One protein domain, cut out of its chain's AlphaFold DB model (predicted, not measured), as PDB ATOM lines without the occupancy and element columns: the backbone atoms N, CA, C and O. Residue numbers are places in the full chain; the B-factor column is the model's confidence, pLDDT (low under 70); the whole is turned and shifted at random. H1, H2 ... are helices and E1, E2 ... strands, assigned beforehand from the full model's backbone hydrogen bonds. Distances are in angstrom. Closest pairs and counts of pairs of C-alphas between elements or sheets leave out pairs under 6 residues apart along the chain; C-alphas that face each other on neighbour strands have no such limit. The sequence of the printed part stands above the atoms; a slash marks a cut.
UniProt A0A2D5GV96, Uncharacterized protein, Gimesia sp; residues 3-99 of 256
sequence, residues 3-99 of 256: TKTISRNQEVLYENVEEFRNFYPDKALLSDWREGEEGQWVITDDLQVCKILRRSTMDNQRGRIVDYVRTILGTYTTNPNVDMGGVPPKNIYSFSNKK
ATOM      1  N   THR A   3     -17.598 -23.042  -7.492       90.31
ATOM      2  CA  THR A   3     -16.844 -23.520  -6.322       90.31
ATOM      3  C   THR A   3     -17.407 -22.973  -5.017       90.31
ATOM      4  O   THR A   3     -18.012 -21.899  -4.977       90.31
ATOM      5  N   LYS A   4     -17.242 -23.733  -3.931       87.50
ATOM      6  CA  LYS A   4     -17.647 -23.318  -2.588       87.50
ATOM      7  C   LYS A   4     -16.710 -23.896  -1.537       87.50
ATOM      8  O   LYS A   4     -16.470 -25.099  -1.497       87.50
ATOM      9  N   THR A   5     -16.238 -23.047  -0.629       87.69
ATOM     10  CA  THR A   5     -15.438 -23.489   0.518       87.69
ATOM     11  C   THR A   5     -16.331 -24.128   1.580       87.69
ATOM     12  O   THR A   5     -17.244 -23.492   2.114       87.69
ATOM     13  N   ILE A   6     -16.062 -25.390   1.902       84.19
ATOM     14  CA  ILE A   6     -16.803 -26.196   2.871       84.19
ATOM     15  C   ILE A   6     -15.797 -26.821   3.834       84.19
ATOM     16  O   ILE A   6     -14.937 -27.596   3.440       84.19
ATOM     17  N   SER A   7     -15.906 -26.487   5.123       68.81
ATOM     18  CA  SER A   7     -15.078 -27.068   6.193       68.81
ATOM     19  C   SER A   7     -13.570 -27.120   5.874       68.81
ATOM     20  O   SER A   7     -12.908 -28.100   6.203       68.81
ATOM     21  N   ARG A   8     -13.045 -26.032   5.283       76.31
ATOM     22  CA  ARG A   8     -11.648 -25.812   4.841       76.31
ATOM     23  C   ARG A   8     -11.244 -26.433   3.497       76.31
ATOM     24  O   ARG A   8     -10.180 -26.083   3.006       76.31
ATOM     25  N   ASN A   9     -12.096 -27.243   2.872       85.00
ATOM     26  CA  ASN A   9     -11.869 -27.761   1.522       85.00
ATOM     27  C   ASN A   9     -12.628 -26.920   0.491       85.00
ATOM     28  O   ASN A   9     -13.706 -26.392   0.778       85.00
ATOM     29  N   GLN A  10     -12.071 -26.783  -0.709       88.44
ATOM     30  CA  GLN A  10     -12.756 -26.152  -1.831       88.44
ATOM     31  C   GLN A  10     -13.456 -27.236  -2.645       88.44
ATOM     32  O   GLN A  10     -12.810 -28.027  -3.323       88.44
ATOM     33  N   GLU A  11     -14.781 -27.269  -2.557       92.25
ATOM     34  CA  GLU A  11     -15.592 -28.202  -3.330       92.25
ATOM     35  C   GLU A  11     -16.024 -27.548  -4.639       92.25
ATOM     36  O   GLU A  11     -16.212 -26.326  -4.718       92.25
ATOM     37  N   VAL A  12     -16.191 -28.377  -5.667       93.31
ATOM     38  CA  VAL A  12     -16.457 -27.946  -7.040       93.31
ATOM     39  C   VAL A  12     -17.743 -28.591  -7.550       93.31
ATOM     40  O   VAL A  12     -18.029 -29.754  -7.266       93.31
ATOM     41  N   LEU A  13     -18.510 -27.807  -8.298       94.88
ATOM     42  CA  LEU A  13     -19.656 -28.221  -9.090       94.88
ATOM     43  C   LEU A  13     -19.314 -27.985 -10.562       94.88
ATOM     44  O   LEU A  13     -19.061 -26.841 -10.961       94.88
ATOM     45  N   TYR A  14     -19.308 -29.054 -11.347       95.69
ATOM     46  CA  TYR A  14     -19.141 -28.984 -12.795       95.69
ATOM     47  C   TYR A  14     -20.511 -28.879 -13.453       95.69
ATOM     48  O   TYR A  14     -21.477 -29.477 -12.985       95.69
ATOM     49  N   GLU A  15     -20.595 -28.098 -14.520       91.81
ATOM     50  CA  GLU A  15     -21.835 -27.826 -15.245       91.81
ATOM     51  C   GLU A  15     -22.356 -29.063 -15.967       91.81
ATOM     52  O   GLU A  15     -23.565 -29.207 -16.107       91.81
ATOM     53  N   ASN A  16     -21.460 -29.956 -16.392       93.25
ATOM     54  CA  ASN A  16     -21.803 -31.196 -17.075       93.25
ATOM     55  C   ASN A  16     -20.671 -32.240 -16.980       93.25
ATOM     56  O   ASN A  16     -19.598 -31.998 -16.413       93.25
ATOM     57  N   VAL A  17     -20.927 -33.422 -17.549       92.88
ATOM     58  CA  VAL A  17     -19.972 -34.540 -17.590       92.88
ATOM     59  C   VAL A  17     -18.726 -34.205 -18.413       92.88
ATOM     60  O   VAL A  17     -17.632 -34.592 -18.016       92.88
ATOM     61  N   GLU A  18     -18.858 -33.474 -19.520       92.62
ATOM     62  CA  GLU A  18     -17.720 -33.104 -20.375       92.62
ATOM     63  C   GLU A  18     -16.715 -32.228 -19.616       92.62
ATOM     64  O   GLU A  18     -15.522 -32.531 -19.577       92.62
ATOM     65  N   GLU A  19     -17.206 -31.195 -18.926       92.38
ATOM     66  CA  GLU A  19     -16.390 -30.319 -18.089       92.38
ATOM     67  C   GLU A  19     -15.693 -31.122 -16.986       92.38
ATOM     68  O   GLU A  19     -14.497 -30.951 -16.769       92.38
ATOM     69  N   PHE A  20     -16.400 -32.051 -16.334       93.94
ATOM     70  CA  PHE A  20     -15.809 -32.929 -15.323       93.94
ATOM     71  C   PHE A  20     -14.679 -33.807 -15.887       93.94
ATOM     72  O   PHE A  20     -13.624 -33.933 -15.260       93.94
ATOM     73  N   ARG A  21     -14.869 -34.393 -17.075       93.50
ATOM     74  CA  ARG A  21     -13.890 -35.290 -17.711       93.50
ATOM     75  C   ARG A  21     -12.613 -34.573 -18.139       93.50
ATOM     76  O   ARG A  21     -11.561 -35.201 -18.115       93.50
ATOM     77  N   ASN A  22     -12.668 -33.270 -18.424       93.50
ATOM     78  CA  ASN A  22     -11.465 -32.470 -18.692       93.50
ATOM     79  C   ASN A  22     -10.500 -32.433 -17.496       93.50
ATOM     80  O   ASN A  22      -9.288 -32.372 -17.684       93.50
ATOM     81  N   PHE A  23     -11.025 -32.482 -16.268       91.12
ATOM     82  CA  PHE A  23     -10.213 -32.511 -15.045       91.12
ATOM     83  C   PHE A  23      -9.969 -33.932 -14.535       91.12
ATOM     84  O   PHE A  23      -8.913 -34.215 -13.970       91.12
ATOM     85  N   TYR A  24     -10.940 -34.829 -14.722       91.56
ATOM     86  CA  TYR A  24     -10.887 -36.208 -14.247       91.56
ATOM     87  C   TYR A  24     -11.320 -37.205 -15.336       91.56
ATOM     88  O   TYR A  24     -12.434 -37.739 -15.265       91.56
ATOM     89  N   PRO A  25     -10.447 -37.514 -16.312       90.44
ATOM     90  CA  PRO A  25     -10.794 -38.390 -17.433       90.44
ATOM     91  C   PRO A  25     -11.270 -39.776 -16.982       90.44
ATOM     92  O   PRO A  25     -12.355 -40.211 -17.364       90.44
ATOM     93  N   ASP A  26     -10.537 -40.407 -16.057       92.19
ATOM     94  CA  ASP A  26     -10.723 -41.824 -15.698       92.19
ATOM     95  C   ASP A  26     -11.448 -42.053 -14.361       92.19
ATOM     96  O   ASP A  26     -11.562 -43.183 -13.882       92.19
ATOM     97  N   LYS A  27     -11.933 -40.997 -13.694       90.81
ATOM     98  CA  LYS A  27     -12.628 -41.171 -12.407       90.81
ATOM     99  C   LYS A  27     -13.990 -41.836 -12.603       90.81
ATOM    100  O   LYS A  27     -14.747 -41.483 -13.506       90.81
ATOM    101  N   ALA A  28     -14.331 -42.758 -11.706       91.88
ATOM    102  CA  ALA A  28     -15.673 -43.323 -11.648       91.88
ATOM    103  C   ALA A  28     -16.704 -42.212 -11.386       91.88
ATOM    104  O   ALA A  28     -16.511 -41.377 -10.498       91.88
ATOM    105  N   LEU A  29     -17.773 -42.219 -12.180       93.94
ATOM    106  CA  LEU A  29     -18.885 -41.278 -12.108       93.94
ATOM    107  C   LEU A  29     -20.174 -42.093 -12.061       93.94
ATOM    108  O   LEU A  29     -20.440 -42.852 -12.992       93.94
ATOM    109  N   LEU A  30     -20.939 -41.960 -10.980       93.38
ATOM    110  CA  LEU A  30     -22.233 -42.625 -10.841       93.38
ATOM    111  C   LEU A  30     -23.336 -41.784 -11.483       93.38
ATOM    112  O   LEU A  30     -23.382 -40.568 -11.295       93.38
ATOM    113  N   SER A  31     -24.236 -42.437 -12.216       91.44
ATOM    114  CA  SER A  31     -25.383 -41.787 -12.855       91.44
ATOM    115  C   SER A  31     -26.499 -41.455 -11.870       91.44
ATOM    116  O   SER A  31     -27.090 -40.389 -11.985       91.44
ATOM    117  N   ASP A  32     -26.775 -42.337 -10.906       92.75
ATOM    118  CA  ASP A  32     -27.750 -42.072  -9.849       92.75
ATOM    119  C   ASP A  32     -27.033 -41.676  -8.560       92.75
ATOM    120  O   ASP A  32     -26.340 -42.467  -7.914       92.75
ATOM    121  N   TRP A  33     -27.213 -40.421  -8.164       94.88
ATOM    122  CA  TRP A  33     -26.642 -39.901  -6.932       94.88
ATOM    123  C   TRP A  33     -27.228 -40.549  -5.673       94.88
ATOM    124  O   TRP A  33     -26.587 -40.503  -4.619       94.88
ATOM    125  N   ARG A  34     -28.417 -41.163  -5.751       94.12
ATOM    126  CA  ARG A  34     -29.083 -41.815  -4.609       94.12
ATOM    127  C   ARG A  34     -28.333 -43.057  -4.136       94.12
ATOM    128  O   ARG A  34     -28.414 -43.406  -2.955       94.12
ATOM    129  N   GLU A  35     -27.531 -43.662  -5.004       93.56
ATOM    130  CA  GLU A  35     -26.661 -44.805  -4.699       93.56
ATOM    131  C   GLU A  35     -25.220 -44.386  -4.360       93.56
ATOM    132  O   GLU A  35     -24.418 -45.207  -3.929       93.56
ATOM    133  N   GLY A  36     -24.889 -43.098  -4.504       93.06
ATOM    134  CA  GLY A  36     -23.539 -42.585  -4.286       93.06
ATOM    135  C   GLY A  36     -23.073 -42.654  -2.833       93.06
ATOM    136  O   GLY A  36     -23.761 -42.192  -1.918       93.06
ATOM    137  N   GLU A  37     -21.865 -43.170  -2.630       94.94
ATOM    138  CA  GLU A  37     -21.188 -43.226  -1.334       94.94
ATOM    139  C   GLU A  37     -20.330 -41.986  -1.058       94.94
ATOM    140  O   GLU A  37     -19.992 -41.210  -1.957       94.94
ATOM    141  N   GLU A  38     -19.945 -41.794   0.208       95.75
ATOM    142  CA  GLU A  38     -19.064 -40.690   0.601       95.75
ATOM    143  C   GLU A  38     -17.777 -40.663  -0.235       95.75
ATOM    144  O   GLU A  38     -17.037 -41.637  -0.339       95.75
ATOM    145  N   GLY A  39     -17.490 -39.505  -0.826       93.81
ATOM    146  CA  GLY A  39     -16.304 -39.288  -1.641       93.81
ATOM    147  C   GLY A  39     -16.473 -39.569  -3.135       93.81
ATOM    148  O   GLY A  39     -15.594 -39.172  -3.904       93.81
ATOM    149  N   GLN A  40     -17.572 -40.195  -3.556       96.19
ATOM    150  CA  GLN A  40     -17.832 -40.497  -4.964       96.19
ATOM    151  C   GLN A  40     -18.359 -39.279  -5.734       96.19
ATOM    152  O   GLN A  40     -18.968 -38.371  -5.160       96.19
ATOM    153  N   TRP A  41     -18.107 -39.273  -7.045       96.81
ATOM    154  CA  TRP A  41     -18.662 -38.298  -7.983       96.81
ATOM    155  C   TRP A  41     -19.959 -38.835  -8.571       96.81
ATOM    156  O   TRP A  41     -20.029 -39.999  -8.967       96.81
ATOM    157  N   VAL A  42     -20.969 -37.975  -8.634       96.81
ATOM    158  CA  VAL A  42     -22.324 -38.322  -9.056       96.81
ATOM    159  C   VAL A  42     -22.870 -37.291 -10.038       96.81
ATOM    160  O   VAL A  42     -22.488 -36.115  -9.982       96.81
ATOM    161  N   ILE A  43     -23.772 -37.737 -10.907       96.38
ATOM    162  CA  ILE A  43     -24.566 -36.885 -11.795       96.38
ATOM    163  C   ILE A  43     -25.848 -36.470 -11.062       96.38
ATOM    164  O   ILE A  43     -26.487 -37.276 -10.384       96.38
ATOM    165  N   THR A  44     -26.188 -35.189 -11.138       94.81
ATOM    166  CA  THR A  44     -27.414 -34.615 -10.571       94.81
ATOM    167  C   THR A  44     -28.573 -34.733 -11.564       94.81
ATOM    168  O   THR A  44     -28.365 -34.989 -12.750       94.81
ATOM    169  N   ASP A  45     -29.811 -34.513 -11.115       93.88
ATOM    170  CA  ASP A  45     -30.989 -34.631 -11.988       93.88
ATOM    171  C   ASP A  45     -31.026 -33.519 -13.069       93.88
ATOM    172  O   ASP A  45     -31.674 -33.673 -14.101       93.88
ATOM    173  N   ASP A  46     -30.275 -32.424 -12.880       92.69
ATOM    174  CA  ASP A  46     -30.027 -31.369 -13.878       92.69
ATOM    175  C   ASP A  46     -28.704 -31.536 -14.659       92.69
ATOM    176  O   ASP A  46     -28.205 -30.574 -15.244       92.69
ATOM    177  N   LEU A  47     -28.153 -32.757 -14.692       93.31
ATOM    178  CA  LEU A  47     -26.964 -33.175 -15.457       93.31
ATOM    179  C   LEU A  47     -25.629 -32.534 -15.040       93.31
ATOM    180  O   LEU A  47     -24.616 -32.710 -15.722       93.31
ATOM    181  N   GLN A  48     -25.595 -31.843 -13.904       95.25
ATOM    182  CA  GLN A  48     -24.363 -31.348 -13.296       95.25
ATOM    183  C   GLN A  48     -23.595 -32.488 -12.618       95.25
ATOM    184  O   GLN A  48     -24.136 -33.555 -12.324       95.25
ATOM    185  N   VAL A  49     -22.312 -32.262 -12.329       95.94
ATOM    186  CA  VAL A  49     -21.471 -33.251 -11.639       95.94
ATOM    187  C   VAL A  49     -20.937 -32.682 -10.333       95.94
ATOM    188  O   VAL A  49     -20.308 -31.619 -10.297       95.94
ATOM    189  N   CYS A  50     -21.164 -33.409  -9.240       95.62
ATOM    190  CA  CYS A  50     -20.674 -33.036  -7.918       95.62
ATOM    191  C   CYS A  50     -20.240 -34.249  -7.094       95.62
ATOM    192  O   CYS A  50     -20.477 -35.399  -7.458       95.62
ATOM    193  N   LYS A  51     -19.571 -33.982  -5.973       95.81
ATOM    194  CA  LYS A  51     -19.090 -35.005  -5.046       95.81
ATOM    195  C   LYS A  51     -20.048 -35.179  -3.866       95.81
ATOM    196  O   LYS A  51     -20.514 -34.188  -3.290       95.81
ATOM    197  N   ILE A  52     -20.273 -36.425  -3.449       96.62
ATOM    198  CA  ILE A  52     -20.934 -36.734  -2.177       96.62
ATOM    199  C   ILE A  52     -19.963 -36.423  -1.033       96.62
ATOM    200  O   ILE A  52     -18.925 -37.063  -0.873       96.62
ATOM    201  N   LEU A  53     -20.295 -35.418  -0.227       95.06
ATOM    202  CA  LEU A  53     -19.485 -34.967   0.908       95.06
ATOM    203  C   LEU A  53     -19.795 -35.742   2.190       95.06
ATOM    204  O   LEU A  53     -18.947 -35.822   3.074       95.06
ATOM    205  N   ARG A  54     -21.032 -36.231   2.327       94.62
ATOM    206  CA  ARG A  54     -21.483 -37.053   3.456       94.62
ATOM    207  C   ARG A  54     -22.696 -37.894   3.059       94.62
ATOM    208  O   ARG A  54     -23.555 -37.373   2.352       94.62
ATOM    209  N   ARG A  55     -22.811 -39.113   3.582       95.25
ATOM    210  CA  ARG A  55     -23.986 -39.990   3.506       95.25
ATOM    211  C   ARG A  55     -24.299 -40.488   4.911       95.25
ATOM    212  O   ARG A  55     -23.407 -40.835   5.675       95.25
ATOM    213  N   SER A  56     -25.559 -40.427   5.316       94.44
ATOM    214  CA  SER A  56     -25.965 -40.820   6.666       94.44
ATOM    215  C   SER A  56     -27.462 -41.080   6.704       94.44
ATOM    216  O   SER A  56     -28.202 -40.659   5.821       94.44
ATOM    217  N   THR A  57     -27.910 -41.722   7.773       93.75
ATOM    218  CA  THR A  57     -29.326 -41.965   8.040       93.75
ATOM    219  C   THR A  57     -29.880 -40.957   9.051       93.75
ATOM    220  O   THR A  57     -29.126 -40.324   9.803       93.75
ATOM    221  N   MET A  58     -31.200 -40.771   9.056       88.81
ATOM    222  CA  MET A  58     -31.934 -40.036  10.088       88.81
ATOM    223  C   MET A  58     -33.308 -40.655  10.343       88.81
ATOM    224  O   MET A  58     -33.926 -41.187   9.423       88.81
ATOM    225  N   ASP A  59     -33.826 -40.504  11.558       87.50
ATOM    226  CA  ASP A  59     -35.211 -40.856  11.865       87.50
ATOM    227  C   ASP A  59     -36.161 -39.726  11.459       87.50
ATOM    228  O   ASP A  59     -35.993 -38.562  11.836       87.50
ATOM    229  N   ASN A  60     -37.195 -40.065  10.696       83.62
ATOM    230  CA  ASN A  60     -38.292 -39.152  10.404       83.62
ATOM    231  C   ASN A  60     -39.260 -39.069  11.602       83.62
ATOM    232  O   ASN A  60     -39.289 -39.949  12.456       83.62
ATOM    233  N   GLN A  61     -40.142 -38.066  11.628       77.38
ATOM    234  CA  GLN A  61     -41.170 -37.878  12.666       77.38
ATOM    235  C   GLN A  61     -42.067 -39.110  12.880       77.38
ATOM    236  O   GLN A  61     -42.642 -39.277  13.948       77.38
ATOM    237  N   ARG A  62     -42.183 -39.981  11.869       82.38
ATOM    238  CA  ARG A  62     -42.927 -41.251  11.924       82.38
ATOM    239  C   ARG A  62     -42.075 -42.453  12.372       82.38
ATOM    240  O   ARG A  62     -42.507 -43.584  12.179       82.38
ATOM    241  N   GLY A  63     -40.862 -42.230  12.880       82.00
ATOM    242  CA  GLY A  63     -39.938 -43.281  13.328       82.00
ATOM    243  C   GLY A  63     -39.352 -44.142  12.205       82.00
ATOM    244  O   GLY A  63     -38.883 -45.245  12.458       82.00
ATOM    245  N   ARG A  64     -39.417 -43.678  10.950       86.75
ATOM    246  CA  ARG A  64     -38.811 -44.372   9.804       86.75
ATOM    247  C   ARG A  64     -37.408 -43.839   9.564       86.75
ATOM    248  O   ARG A  64     -37.245 -42.622   9.488       86.75
ATOM    249  N   ILE A  65     -36.457 -44.744   9.369       89.94
ATOM    250  CA  ILE A  65     -35.091 -44.408   8.974       89.94
ATOM    251  C   ILE A  65     -35.107 -43.972   7.505       89.94
ATOM    252  O   ILE A  65     -35.685 -44.648   6.655       89.94
ATOM    253  N   VAL A  66     -34.517 -42.814   7.223       91.44
ATOM    254  CA  VAL A  66     -34.393 -42.228   5.886       91.44
ATOM    255  C   VAL A  66     -32.934 -41.884   5.634       91.44
ATOM    256  O   VAL A  66     -32.300 -41.201   6.444       91.44
ATOM    257  N   ASP A  67     -32.427 -42.310   4.486       94.50
ATOM    258  CA  ASP A  67     -31.080 -41.987   4.036       94.50
ATOM    259  C   ASP A  67     -31.028 -40.582   3.437       94.50
ATOM    260  O   ASP A  67     -31.960 -40.091   2.787       94.50
ATOM    261  N   TYR A  68     -29.904 -39.912   3.656       95.19
ATOM    262  CA  TYR A  68     -29.633 -38.621   3.061       95.19
ATOM    263  C   TYR A  68     -28.169 -38.489   2.662       95.19
ATOM    264  O   TYR A  68     -27.262 -39.052   3.281       95.19
ATOM    265  N   VAL A  69     -27.949 -37.657   1.652       96.00
ATOM    266  CA  VAL A  69     -26.629 -37.252   1.189       96.00
ATOM    267  C   VAL A  69     -26.457 -35.749   1.353       96.00
ATOM    268  O   VAL A  69     -27.417 -34.974   1.340       96.00
ATOM    269  N   ARG A  70     -25.212 -35.317   1.515       95.50
ATOM    270  CA  ARG A  70     -24.819 -33.912   1.478       95.50
ATOM    271  C   ARG A  70     -23.818 -33.700   0.360       95.50
ATOM    272  O   ARG A  70     -22.807 -34.392   0.306       95.50
ATOM    273  N   THR A  71     -24.062 -32.689  -0.457       94.88
ATOM    274  CA  THR A  71     -23.207 -32.261  -1.565       94.88
ATOM    275  C   THR A  71     -22.947 -30.755  -1.475       94.88
ATOM    276  O   THR A  71     -23.388 -30.073  -0.542       94.88
ATOM    277  N   ILE A  72     -22.236 -30.206  -2.460       93.88
ATOM    278  CA  ILE A  72     -22.091 -28.754  -2.629       93.88
ATOM    279  C   ILE A  72     -23.439 -28.043  -2.874       93.88
ATOM    280  O   ILE A  72     -23.574 -26.861  -2.549       93.88
ATOM    281  N   LEU A  73     -24.441 -28.765  -3.390       92.12
ATOM    282  CA  LEU A  73     -25.785 -28.263  -3.687       92.12
ATOM    283  C   LEU A  73     -26.728 -28.284  -2.477       92.12
ATOM    284  O   LEU A  73     -27.776 -27.653  -2.518       92.12
ATOM    285  N   GLY A  74     -26.379 -28.959  -1.379       92.94
ATOM    286  CA  GLY A  74     -27.256 -29.028  -0.208       92.94
ATOM    287  C   GLY A  74     -27.237 -30.366   0.509       92.94
ATOM    288  O   GLY A  74     -26.371 -31.203   0.273       92.94
ATOM    289  N   THR A  75     -28.206 -30.562   1.404       93.88
ATOM    290  CA  THR A  75     -28.518 -31.882   1.970       93.88
ATOM    291  C   THR A  75     -29.848 -32.362   1.383       93.88
ATOM    292  O   THR A  75     -30.834 -31.635   1.477       93.88
ATOM    293  N   TYR A  76     -29.881 -33.572   0.819       94.12
ATOM    294  CA  TYR A  76     -31.039 -34.160   0.134       94.12
ATOM    295  C   TYR A  76     -31.313 -35.570   0.657       94.12
ATOM    296  O   TYR A  76     -30.380 -36.318   0.939       94.12
ATOM    297  N   THR A  77     -32.585 -35.942   0.808       93.75
ATOM    298  CA  THR A  77     -32.968 -37.334   1.102       93.75
ATOM    299  C   THR A  77     -32.900 -38.163  -0.168       93.75
ATOM    300  O   THR A  77     -33.300 -37.660  -1.211       93.75
ATOM    301  N   THR A  78     -32.533 -39.438  -0.082       92.81
ATOM    302  CA  THR A  78     -32.462 -40.346  -1.248       92.81
ATOM    303  C   THR A  78     -33.831 -40.868  -1.711       92.81
ATOM    304  O   THR A  78     -33.919 -41.852  -2.440       92.81
ATOM    305  N   ASN A  79     -34.923 -40.221  -1.295       90.62
ATOM    306  CA  ASN A  79     -36.265 -40.580  -1.735       90.62
ATOM    307  C   ASN A  79     -36.408 -40.369  -3.256       90.62
ATOM    308  O   ASN A  79     -35.928 -39.355  -3.767       90.62
ATOM    309  N   PRO A  80     -37.146 -41.240  -3.969       89.56
ATOM    310  CA  PRO A  80     -37.352 -41.102  -5.414       89.56
ATOM    311  C   PRO A  80     -38.005 -39.778  -5.835       89.56
ATOM    312  O   PRO A  80     -37.740 -39.281  -6.916       89.56
ATOM    313  N   ASN A  81     -38.822 -39.176  -4.964       89.94
ATOM    314  CA  ASN A  81     -39.570 -37.943  -5.256       89.94
ATOM    315  C   ASN A  81     -38.776 -36.652  -4.975       89.94
ATOM    316  O   ASN A  81     -39.374 -35.584  -4.842       89.94
ATOM    317  N   VAL A  82     -37.467 -36.748  -4.748       90.56
ATOM    318  CA  VAL A  82     -36.610 -35.601  -4.435       90.56
ATOM    319  C   VAL A  82     -35.561 -35.475  -5.515       90.56
ATOM    320  O   VAL A  82     -34.782 -36.405  -5.697       90.56
ATOM    321  N   ASP A  83     -35.513 -34.307  -6.147       92.62
ATOM    322  CA  ASP A  83     -34.526 -33.976  -7.171       92.62
ATOM    323  C   ASP A  83     -33.399 -33.120  -6.579       92.62
ATOM    324  O   ASP A  83     -33.619 -32.233  -5.740       92.62
ATOM    325  N   MET A  84     -32.175 -33.376  -7.027       92.25
ATOM    326  CA  MET A  84     -30.975 -32.617  -6.710       92.25
ATOM    327  C   MET A  84     -30.503 -31.868  -7.958       92.25
ATOM    328  O   MET A  84     -30.234 -32.477  -8.985       92.25
ATOM    329  N   GLY A  85     -30.351 -30.548  -7.844       90.19
ATOM    330  CA  GLY A  85     -29.852 -29.691  -8.921       90.19
ATOM    331  C   GLY A  85     -29.821 -28.211  -8.535       90.19
ATOM    332  O   GLY A  85     -30.198 -27.830  -7.419       90.19
ATOM    333  N   GLY A  86     -29.379 -27.362  -9.461       90.12
ATOM    334  CA  GLY A  86     -29.470 -25.909  -9.379       90.12
ATOM    335  C   GLY A  86     -28.155 -25.204  -9.039       90.12
ATOM    336  O   GLY A  86     -27.162 -25.284  -9.764       90.12
ATOM    337  N   VAL A  87     -28.173 -24.377  -7.988       90.44
ATOM    338  CA  VAL A  87     -27.027 -23.541  -7.592       90.44
ATOM    339  C   VAL A  87     -26.653 -23.798  -6.129       90.44
ATOM    340  O   VAL A  87     -27.556 -23.967  -5.306       90.44
ATOM    341  N   PRO A  88     -25.355 -23.783  -5.758       91.06
ATOM    342  CA  PRO A  88     -24.943 -23.987  -4.372       91.06
ATOM    343  C   PRO A  88     -25.655 -23.025  -3.396       91.06
ATOM    344  O   PRO A  88     -25.518 -21.803  -3.523       91.06
ATOM    345  N   PRO A  89     -26.400 -23.533  -2.396       88.88
ATOM    346  CA  PRO A  89     -27.205 -22.710  -1.500       88.88
ATOM    347  C   PRO A  89     -26.340 -22.039  -0.435       88.88
ATOM    348  O   PRO A  89     -25.163 -22.357  -0.277       88.88
ATOM    349  N   LYS A  90     -26.917 -21.153   0.389       84.25
ATOM    350  CA  LYS A  90     -26.179 -20.541   1.512       84.25
ATOM    351  C   LYS A  90     -25.762 -21.599   2.541       84.25
ATOM    352  O   LYS A  90     -24.574 -21.727   2.846       84.25
ATOM    353  N   ASN A  91     -26.713 -22.397   3.023       85.38
ATOM    354  CA  ASN A  91     -26.475 -23.451   4.008       85.38
ATOM    355  C   ASN A  91     -26.669 -24.836   3.383       85.38
ATOM    356  O   ASN A  91     -27.797 -25.216   3.106       85.38
ATOM    357  N   ILE A  92     -25.590 -25.605   3.239       89.75
ATOM    358  CA  ILE A  92     -25.664 -26.979   2.718       89.75
ATOM    359  C   ILE A  92     -25.935 -28.023   3.802       89.75
ATOM    360  O   ILE A  92     -26.127 -29.186   3.489       89.75
ATOM    361  N   TYR A  93     -25.907 -27.636   5.081       86.38
ATOM    362  CA  TYR A  93     -26.041 -28.538   6.229       86.38
ATOM    363  C   TYR A  93     -27.503 -28.732   6.664       86.38
ATOM    364  O   TYR A  93     -27.758 -29.315   7.714       86.38
ATOM    365  N   SER A  94     -28.463 -28.191   5.911       84.25
ATOM    366  CA  SER A  94     -29.896 -28.263   6.198       84.25
ATOM    367  C   SER A  94     -30.662 -28.588   4.927       84.25
ATOM    368  O   SER A  94     -30.407 -27.962   3.908       84.25
ATOM    369  N   PHE A  95     -31.672 -29.456   5.021       84.62
ATOM    370  CA  PHE A  95     -32.591 -29.771   3.917       84.62
ATOM    371  C   PHE A  95     -33.355 -28.559   3.377       84.62
ATOM    372  O   PHE A  95     -33.759 -28.535   2.224       84.62
ATOM    373  N   SER A  96     -33.555 -27.525   4.200       77.75
ATOM    374  CA  SER A  96     -34.213 -26.304   3.730       77.75
ATOM    375  C   SER A  96     -33.336 -25.490   2.780       77.75
ATOM    376  O   SER A  96     -33.852 -24.583   2.135       77.75
ATOM    377  N   ASN A  97     -32.017 -25.735   2.762       73.88
ATOM    378  CA  ASN A  97     -31.015 -24.966   2.022       73.88
ATOM    379  C   ASN A  97     -31.045 -23.437   2.296       73.88
ATOM    380  O   ASN A  97     -30.418 -22.640   1.595       73.88
ATOM    381  N   LYS A  98     -31.753 -23.005   3.356       75.81
ATOM    382  CA  LYS A  98     -31.986 -21.598   3.725       75.81
ATOM    383  C   LYS A  98     -30.938 -21.105   4.736       75.81
ATOM    384  O   LYS A  98     -29.734 -21.183   4.505       75.81
ATOM    385  N   LYS A  99     -31.379 -20.507   5.846       75.81
ATOM    386  CA  LYS A  99     -30.514 -19.902   6.868       75.81
ATOM    387  C   LYS A  99     -29.918 -20.979   7.785       75.81
ATOM    388  O   LYS A  99     -30.428 -22.093   7.892       75.81
TER     389      LYS A  99
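This is residues 3 to 99 of the 256 residues of an uncharacterized protein of Gimesia sp (UniProt A0A2D5GV96). An elongated body is built of three small sheets: the hairpin of E3 and E4 sits near the middle, the hairpin of E1 and E2 lies to one side of it, and a longer three-stranded sheet, E5 E6 E7, reaches toward one end. The short helix H1 lies at the opposite end of the long axis from the turn between E5 and E6, and long unnamed stretches, residues 24 to 40 and 78 to 99, fill much of the rest. The printed part has 97 residues, with one named helix and seven named strands in the order E1 E2 H1 E3 E4 E5 E6 E7; the three sheets are antiparallel, and the class is mostly strand, though under half of the residues are in named elements. The whole is compact, with a radius of gyration of the C-alphas of 13.3 A, and spans 45 by 26 by 21 A.

Find C-alpha 3 at (-16.844, -23.520, -6.322); there E1 begins, residues 3 to 6, and E2 follows at residues 9 to 13, 13.2 A long. H1 is residues 17 to 23, 10.3 A long. E3 is residues 41 to 43 and E4 residues 49 to 51. Look next for C-alpha 54 at (-21.483, -37.053, 3.456), where E5 begins; it runs 16.5 A to residue 59. E6, residues 65 to 71, has the most residues of the strands and is 20.0 A long. E7, residues 74 to 77, ends at C-alpha 77 at (-32.968, -37.334, 1.102).

E1 and E2 form an antiparallel hairpin, with N 4 and O 11 2.9 A apart, within hydrogen-bond range. From E2, look to E4: their closest C-alphas, those of Leu 13 and Cys 50, are 5.1 A apart. In H1, 2 of 3 O i to N i+4 pairs are within hydrogen-bond range; its closest C-alpha pair with E4 is Val 17 and Val 49, 6.3 A. E3 and E4 are a hairpin, N 42 and O 50 being within hydrogen-bond range at 2.9 A; residues 29 to 30 pair parallel with residues 41 to 42 of E3. E4 runs on into E5 across a break of 2 residues, at 75 degrees. E5, E6 and E7 make a meander, each strand the antiparallel neighbour of the one before: N 58 and O 66 are 2.9 A apart, and N 71 and O 74 2.8 A, both within hydrogen-bond range. H1 is not on this sheet.

The two C-alphas farthest apart, those of Asn 22 and Arg 62, are 44.8 A apart. The printed part has no cut. The link from H1 to E3, 17 residues, is long. Mean pLDDT of the printed part is 90.7, and residue 7 is under 70.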